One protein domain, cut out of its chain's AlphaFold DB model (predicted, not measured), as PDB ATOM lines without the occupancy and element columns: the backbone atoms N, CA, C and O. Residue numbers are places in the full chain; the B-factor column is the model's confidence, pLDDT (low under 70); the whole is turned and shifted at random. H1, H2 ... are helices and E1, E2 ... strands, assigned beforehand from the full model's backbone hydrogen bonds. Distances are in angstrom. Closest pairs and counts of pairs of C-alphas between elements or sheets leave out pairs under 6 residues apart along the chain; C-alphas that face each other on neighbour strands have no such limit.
ATOM      1  N   LYS A  49     -31.088  20.820  30.729       85.81
ATOM      2  CA  LYS A  49     -30.049  20.745  31.762       85.81
ATOM      3  C   LYS A  49     -30.669  20.317  33.087       85.81
ATOM      4  O   LYS A  49     -31.863  20.525  33.302       85.81
ATOM      5  N   ASN A  50     -29.848  19.776  33.981       85.69
ATOM      6  CA  ASN A  50     -30.241  19.487  35.352       85.69
ATOM      7  C   ASN A  50     -29.530  20.420  36.338       85.69
ATOM      8  O   ASN A  50     -28.366  20.777  36.154       85.69
ATOM      9  N   VAL A  51     -30.233  20.796  37.397       86.50
ATOM     10  CA  VAL A  51     -29.682  21.508  38.547       86.50
ATOM     11  C   VAL A  51     -30.072  20.733  39.794       86.50
ATOM     12  O   VAL A  51     -31.257  20.552  40.063       86.50
ATOM     13  N   THR A  52     -29.077  20.276  40.552       86.94
ATOM     14  CA  THR A  52     -29.307  19.582  41.822       86.94
ATOM     15  C   THR A  52     -29.138  20.556  42.981       86.94
ATOM     16  O   THR A  52     -28.120  21.243  43.080       86.94
ATOM     17  N   THR A  53     -30.123  20.603  43.872       89.12
ATOM     18  CA  THR A  53     -30.075  21.357  45.131       89.12
ATOM     19  C   THR A  53     -30.443  20.450  46.303       89.12
ATOM     20  O   THR A  53     -31.092  19.425  46.121       89.12
ATOM     21  N   TYR A  54     -30.021  20.819  47.513       86.38
ATOM     22  CA  TYR A  54     -30.293  20.051  48.729       86.38
ATOM     23  C   TYR A  54     -31.071  20.913  49.724       86.38
ATOM     24  O   TYR A  54     -30.669  22.038  50.028       86.38
ATOM     25  N   ARG A  55     -32.190  20.389  50.238       86.94
ATOM     26  CA  ARG A  55     -33.044  21.030  51.249       86.94
ATOM     27  C   ARG A  55     -33.197  20.090  52.443       86.94
ATOM     28  O   ARG A  55     -34.123  19.287  52.499       86.94
ATOM     29  N   GLY A  56     -32.267  20.168  53.395       88.31
ATOM     30  CA  GLY A  56     -32.239  19.248  54.535       88.31
ATOM     31  C   GLY A  56     -31.963  17.812  54.082       88.31
ATOM     32  O   GLY A  56     -30.909  17.546  53.513       88.31
ATOM     33  N   ASN A  57     -32.912  16.906  54.324       85.00
ATOM     34  CA  ASN A  57     -32.874  15.503  53.897       85.00
ATOM     35  C   ASN A  57     -33.478  15.266  52.500       85.00
ATOM     36  O   ASN A  57     -33.708  14.119  52.130       85.00
ATOM     37  N   ILE A  58     -33.760  16.328  51.743       85.75
ATOM     38  CA  ILE A  58     -34.367  16.247  50.415       85.75
ATOM     39  C   ILE A  58     -33.319  16.619  49.363       85.75
ATOM     40  O   ILE A  58     -32.816  17.747  49.364       85.75
ATOM     41  N   GLU A  59     -33.012  15.700  48.453       87.31
ATOM     42  CA  GLU A  59     -32.291  15.992  47.212       87.31
ATOM     43  C   GLU A  59     -33.306  16.390  46.133       87.31
ATOM     44  O   GLU A  59     -34.303  15.709  45.914       87.31
ATOM     45  N   VAL A  60     -33.082  17.523  45.472       88.06
ATOM     46  CA  VAL A  60     -33.999  18.084  44.473       88.06
ATOM     47  C   VAL A  60     -33.266  18.212  43.155       88.06
ATOM     48  O   VAL A  60     -32.291  18.958  43.061       88.06
ATOM     49  N   LEU A  61     -33.751  17.519  42.133       87.38
ATOM     50  CA  LEU A  61     -33.229  17.571  40.779       87.38
ATOM     51  C   LEU A  61     -34.240  18.309  39.899       87.38
ATOM     52  O   LEU A  61     -35.295  17.775  39.557       87.38
ATOM     53  N   ASP A  62     -33.916  19.549  39.547       88.69
ATOM     54  CA  ASP A  62     -34.697  20.356  38.617       88.69
ATOM     55  C   ASP A  62     -34.153  20.182  37.199       88.69
ATOM     56  O   ASP A  62     -32.999  20.510  36.911       88.69
ATOM     57  N   TYR A  63     -35.002  19.707  36.297       87.44
ATOM     58  CA  TYR A  63     -34.721  19.583  34.874       87.44
ATOM     59  C   TYR A  63     -35.486  20.653  34.111       87.44
ATOM     60  O   TYR A  63     -36.696  20.801  34.284       87.44
ATOM     61  N   LEU A  64     -34.779  21.398  33.264       89.69
ATOM     62  CA  LEU A  64     -35.338  22.527  32.526       89.69
ATOM     63  C   LEU A  64     -34.595  22.759  31.201       89.69
ATOM     64  O   LEU A  64     -33.443  22.331  31.069       89.69
ATOM     65  N   PRO A  65     -35.190  23.475  30.232       91.12
ATOM     66  CA  PRO A  65     -34.485  23.926  29.037       91.12
ATOM     67  C   PRO A  65     -33.193  24.686  29.374       91.12
ATOM     68  O   PRO A  65     -33.114  25.425  30.360       91.12
ATOM     69  N   ALA A  66     -32.157  24.534  28.546       87.75
ATOM     70  CA  ALA A  66     -30.840  25.120  28.801       87.75
ATOM     71  C   ALA A  66     -30.874  26.650  28.988       87.75
ATOM     72  O   ALA A  66     -30.085  27.195  29.766       87.75
ATOM     73  N   ASN A  67     -31.811  27.325  28.320       88.62
ATOM     74  CA  ASN A  67     -32.025  28.771  28.366       88.62
ATOM     75  C   ASN A  67     -32.931  29.249  29.518       88.62
ATOM     76  O   ASN A  67     -33.119  30.453  29.664       88.62
ATOM     77  N   GLU A  68     -33.480  28.349  30.337       88.38
ATOM     78  CA  GLU A  68     -34.330  28.707  31.476       88.38
ATOM     79  C   GLU A  68     -33.548  28.737  32.802       88.38
ATOM     80  O   GLU A  68     -32.391  28.304  32.905       88.38
ATOM     81  N   THR A  69     -34.177  29.284  33.842       85.75
ATOM     82  CA  THR A  69     -33.653  29.327  35.214       85.75
ATOM     83  C   THR A  69     -34.528  28.491  36.143       85.75
ATOM     84  O   THR A  69     -35.702  28.267  35.868       85.75
ATOM     85  N   VAL A  70     -33.987  28.053  37.284       79.81
ATOM     86  CA  VAL A  70     -34.708  27.212  38.266       79.81
ATOM     87  C   VAL A  70     -35.984  27.881  38.809       79.81
ATOM     88  O   VAL A  70     -36.937  27.208  39.211       79.81
ATOM     89  N   THR A  71     -36.019  29.215  38.796       83.19
ATOM     90  CA  THR A  71     -37.178  30.022  39.196       83.19
ATOM     91  C   THR A  71     -38.286  30.058  38.141       83.19
ATOM     92  O   THR A  71     -39.401  30.474  38.455       83.19
ATOM     93  N   ALA A  72     -38.009  29.652  36.896       76.12
ATOM     94  CA  ALA A  72     -39.016  29.557  35.848       76.12
ATOM     95  C   ALA A  72     -40.018  28.440  36.180       76.12
ATOM     96  O   ALA A  72     -39.647  27.338  36.584       76.12
ATOM     97  N   ARG A  73     -41.314  28.739  36.034       65.88
ATOM     98  CA  ARG A  73     -42.405  27.809  36.378       65.88
ATOM     99  C   ARG A  73     -42.960  27.022  35.190       65.88
ATOM    100  O   ARG A  73     -43.736  26.103  35.413       65.88
ATOM    101  N   ARG A  74     -42.641  27.403  33.946       74.62
ATOM    102  CA  ARG A  74     -43.391  26.937  32.766       74.62
ATOM    103  C   ARG A  74     -42.915  25.588  32.229       74.62
ATOM    104  O   ARG A  74     -43.756  24.749  31.942       74.62
ATOM    105  N   ASN A  75     -41.604  25.378  32.111       81.94
ATOM    106  CA  ASN A  75     -41.034  24.161  31.534       81.94
ATOM    107  C   ASN A  75     -40.021  23.556  32.504       81.94
ATOM    108  O   ASN A  75     -38.810  23.682  32.327       81.94
ATOM    109  N   LYS A  76     -40.524  22.931  33.569       86.06
ATOM    110  CA  LYS A  76     -39.679  22.338  34.600       86.06
ATOM    111  C   LYS A  76     -40.232  21.001  35.064       86.06
ATOM    112  O   LYS A  76     -41.429  20.880  35.306       86.06
ATOM    113  N   ILE A  77     -39.347  20.025  35.212       85.56
ATOM    114  CA  ILE A  77     -39.625  18.754  35.880       85.56
ATOM    115  C   ILE A  77     -38.784  18.743  37.148       85.56
ATOM    116  O   ILE A  77     -37.568  18.905  37.075       85.56
ATOM    117  N   THR A  78     -39.420  18.555  38.295       86.56
ATOM    118  CA  THR A  78     -38.732  18.477  39.585       86.56
ATOM    119  C   THR A  78     -38.838  17.048  40.104       86.56
ATOM    120  O   THR A  78     -39.940  16.537  40.288       86.56
ATOM    121  N   LEU A  79     -37.694  16.405  40.336       85.44
ATOM    122  CA  LEU A  79     -37.598  15.137  41.053       85.44
ATOM    123  C   LEU A  79     -37.110  15.421  42.473       85.44
ATOM    124  O   LEU A  79     -36.024  15.963  42.657       85.44
ATOM    125  N   GLU A  80     -37.909  15.055  43.469       86.62
ATOM    126  CA  GLU A  80     -37.548  15.193  44.879       86.62
ATOM    127  C   GLU A  80     -37.317  13.813  45.493       86.62
ATOM    128  O   GLU A  80     -38.182  12.938  45.439       86.62
ATOM    129  N   VAL A  81     -36.144  13.627  46.085       84.94
ATOM    130  CA  VAL A  81     -35.714  12.390  46.726       84.94
ATOM    131  C   VAL A  81     -35.602  12.662  48.211       84.94
ATOM    132  O   VAL A  81     -34.745  13.419  48.665       84.94
ATOM    133  N   TYR A  82     -36.506  12.068  48.977       84.88
ATOM    134  CA  TYR A  82     -36.552  12.243  50.418       84.88
ATOM    135  C   TYR A  82     -35.764  11.118  51.086       84.88
ATOM    136  O   TYR A  82     -36.131   9.948  50.990       84.88
ATOM    137  N   HIS A  83     -34.691  11.467  51.784       83.50
ATOM    138  CA  HIS A  83     -33.884  10.515  52.539       83.50
ATOM    139  C   HIS A  83     -34.385  10.385  53.977       83.50
ATOM    140  O   HIS A  83     -34.894  11.343  54.559       83.50
ATOM    141  N   ASP A  84     -34.198   9.204  54.570       82.81
ATOM    142  CA  ASP A  84     -34.467   8.948  55.992       82.81
ATOM    143  C   ASP A  84     -35.934   9.248  56.418       82.81
ATOM    144  O   ASP A  84     -36.201   9.642  57.552       82.81
ATOM    145  N   MET A  85     -36.899   9.066  55.505       75.88
ATOM    146  CA  MET A  85     -38.336   9.232  55.770       75.88
ATOM    147  C   MET A  85     -38.921   8.056  56.555       75.88
ATOM    148  O   MET A  85     -38.588   6.895  56.314       75.88
ATOM    149  N   THR A  86     -39.890   8.341  57.426       77.00
ATOM    150  CA  THR A  86     -40.770   7.305  57.980       77.00
ATOM    151  C   THR A  86     -41.672   6.746  56.887       77.00
ATOM    152  O   THR A  86     -42.265   7.506  56.121       77.00
ATOM    153  N   THR A  87     -41.813   5.422  56.831       69.44
ATOM    154  CA  THR A  87     -42.684   4.751  55.861       69.44
ATOM    155  C   THR A  87     -44.137   5.181  56.063       69.44
ATOM    156  O   THR A  87     -44.725   4.922  57.112       69.44
ATOM    157  N   LEU A  88     -44.721   5.821  55.051       70.75
ATOM    158  CA  LEU A  88     -46.155   6.088  54.973       70.75
ATOM    159  C   LEU A  88     -46.787   5.169  53.921       70.75
ATOM    160  O   LEU A  88     -46.153   4.896  52.897       70.75
ATOM    161  N   PRO A  89     -48.034   4.710  54.126       80.56
ATOM    162  CA  PRO A  89     -48.826   4.119  53.054       80.56
ATOM    163  C   PRO A  89     -48.910   5.068  51.844       80.56
ATOM    164  O   PRO A  89     -49.079   6.280  52.008       80.56
ATOM    165  N   LEU A  90     -48.785   4.533  50.626       78.00
ATOM    166  CA  LEU A  90     -48.745   5.338  49.395       78.00
ATOM    167  C   LEU A  90     -50.011   6.168  49.166       78.00
ATOM    168  O   LEU A  90     -49.936   7.279  48.652       78.00
ATOM    169  N   ASP A  91     -51.168   5.649  49.562       80.81
ATOM    170  CA  ASP A  91     -52.450   6.345  49.484       80.81
ATOM    171  C   ASP A  91     -52.517   7.542  50.446       80.81
ATOM    172  O   ASP A  91     -53.134   8.561  50.135       80.81
ATOM    173  N   ALA A  92     -51.876   7.441  51.615       82.94
ATOM    174  CA  ALA A  92     -51.754   8.549  52.554       82.94
ATOM    175  C   ALA A  92     -50.819   9.633  51.999       82.94
ATOM    176  O   ALA A  92     -51.172  10.813  52.026       82.94
ATOM    177  N   LEU A  93     -49.677   9.230  51.428       80.94
ATOM    178  CA  LEU A  93     -48.742  10.147  50.771       80.94
ATOM    179  C   LEU A  93     -49.406  10.875  49.594       80.94
ATOM    180  O   LEU A  93     -49.329  12.099  49.500       80.94
ATOM    181  N   TYR A  94     -50.113  10.141  48.734       82.12
ATOM    182  CA  TYR A  94     -50.818  10.713  47.592       82.12
ATOM    183  C   TYR A  94     -51.889  11.720  48.022       82.12
ATOM    184  O   TYR A  94     -51.892  12.850  47.541       82.12
ATOM    185  N   ARG A  95     -52.747  11.364  48.987       82.88
ATOM    186  CA  ARG A  95     -53.779  12.276  49.509       82.88
ATOM    187  C   ARG A  95     -53.189  13.537  50.135       82.88
ATOM    188  O   ARG A  95     -53.742  14.622  49.968       82.88
ATOM    189  N   GLN A  96     -52.058  13.414  50.827       83.56
ATOM    190  CA  GLN A  96     -51.340  14.570  51.355       83.56
ATOM    191  C   GLN A  96     -50.865  15.494  50.223       83.56
ATOM    192  O   GLN A  96     -51.088  16.703  50.297       83.56
ATOM    193  N   MET A  97     -50.250  14.944  49.170       81.25
ATOM    194  CA  MET A  97     -49.798  15.732  48.016       81.25
ATOM    195  C   MET A  97     -50.969  16.375  47.265       81.25
ATOM    196  O   MET A  97     -50.892  17.545  46.894       81.25
ATOM    197  N   GLN A  98     -52.084  15.658  47.101       80.88
ATOM    198  CA  GLN A  98     -53.310  16.216  46.527       80.88
ATOM    199  C   GLN A  98     -53.823  17.412  47.333       80.88
ATOM    200  O   GLN A  98     -54.060  18.472  46.761       80.88
ATOM    201  N   GLY A  99     -53.922  17.281  48.660       83.38
ATOM    202  CA  GLY A  99     -54.365  18.377  49.525       83.38
ATOM    203  C   GLY A  99     -53.474  19.619  49.410       83.38
ATOM    204  O   GLY A  99     -53.976  20.742  49.369       83.38
ATOM    205  N   GLN A 100     -52.156  19.428  49.289       83.00
ATOM    206  CA  GLN A 100     -51.214  20.525  49.047       83.00
ATOM    207  C   GLN A 100     -51.445  21.188  47.681       83.00
ATOM    208  O   GLN A 100     -51.482  22.417  47.595       83.00
ATOM    209  N   ASN A 101     -51.658  20.396  46.628       81.50
ATOM    210  CA  ASN A 101     -51.899  20.901  45.277       81.50
ATOM    211  C   ASN A 101     -53.222  21.668  45.166       81.50
ATOM    212  O   ASN A 101     -53.246  22.746  44.576       81.50
ATOM    213  N   LEU A 102     -54.307  21.164  45.762       81.50
ATOM    214  CA  LEU A 102     -55.597  21.861  45.820       81.50
ATOM    215  C   LEU A 102     -55.496  23.194  46.572       81.50
ATOM    216  O   LEU A 102     -56.079  24.191  46.153       81.50
ATOM    217  N   GLY A 103     -54.740  23.225  47.675       81.69
ATOM    218  CA  GLY A 103     -54.530  24.445  48.455       81.69
ATOM    219  C   GLY A 103     -53.673  25.493  47.736       81.69
ATOM    220  O   GLY A 103     -53.884  26.690  47.925       81.69
ATOM    221  N   ALA A 104     -52.718  25.060  46.909       81.88
ATOM    222  CA  ALA A 104     -51.784  25.946  46.215       81.88
ATOM    223  C   ALA A 104     -52.254  26.385  44.815       81.88
ATOM    224  O   ALA A 104     -51.873  27.463  44.354       81.88
ATOM    225  N   CYS A 105     -53.067  25.572  44.133       79.12
ATOM    226  CA  CYS A 105     -53.460  25.772  42.739       79.12
ATOM    227  C   CYS A 105     -54.985  25.867  42.613       79.12
ATOM    228  O   CYS A 105     -55.685  24.857  42.649       79.12
TER     229      CYS A 105
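AT A GLANCE: This is residues 49 to 105 of the 125 residues of an uncharacterized protein of Rhodospirillaceae bacterium (UniProt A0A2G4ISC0). A narrow antiparallel sheet of three strands makes the body, and one helix, H1, sticks out from it on a short link, with residues 86 to 105 standing free. The printed part has 57 residues, with three named strands and one named helix in the order E1, E2, E3, H1 along the chain, a mixed class of helices and strands; the sheet order is E1 - E2 - E3, all antiparallel, a meander, each strand the antiparallel neighbour of the one before. The whole is loose, with a radius of gyration of the C-alphas of 13.6 A and spans of 38 by 27 by 15 A.

IN THESE COORDINATES: E1, residues 49 to 55, begins at C-alpha 49 (-30.049, 20.745, 31.762) and is 19.7 A long. E2, residues 58 to 65, measures 22.7 A, and E3, residues 77 to 82, 16.2 A. H1, residues 90 to 104, measures 21.1 A and ends at C-alpha 104 (-51.784, 25.946, 46.215).

HOW THE PARTS SIT: E1 and E2 form a hairpin at 156 degrees; N 51 and O 62 are 2.8 A apart, within hydrogen-bond range. E2 and E3 form a hairpin at 169 degrees, with N 61 and O 79 at 2.8 A. H1 is not on the sheet and is apart from E1 and E2. In H1 every O i to N i+4 pair is within hydrogen-bond range.

THE WHOLE: The C-alphas of Asn 67 and Pro 89, the two farthest apart, are 38.7 A apart. The printed part has no cut; the E2 to E3 link, 11 residues, is long. Residues 73 and 87 have pLDDT under 70.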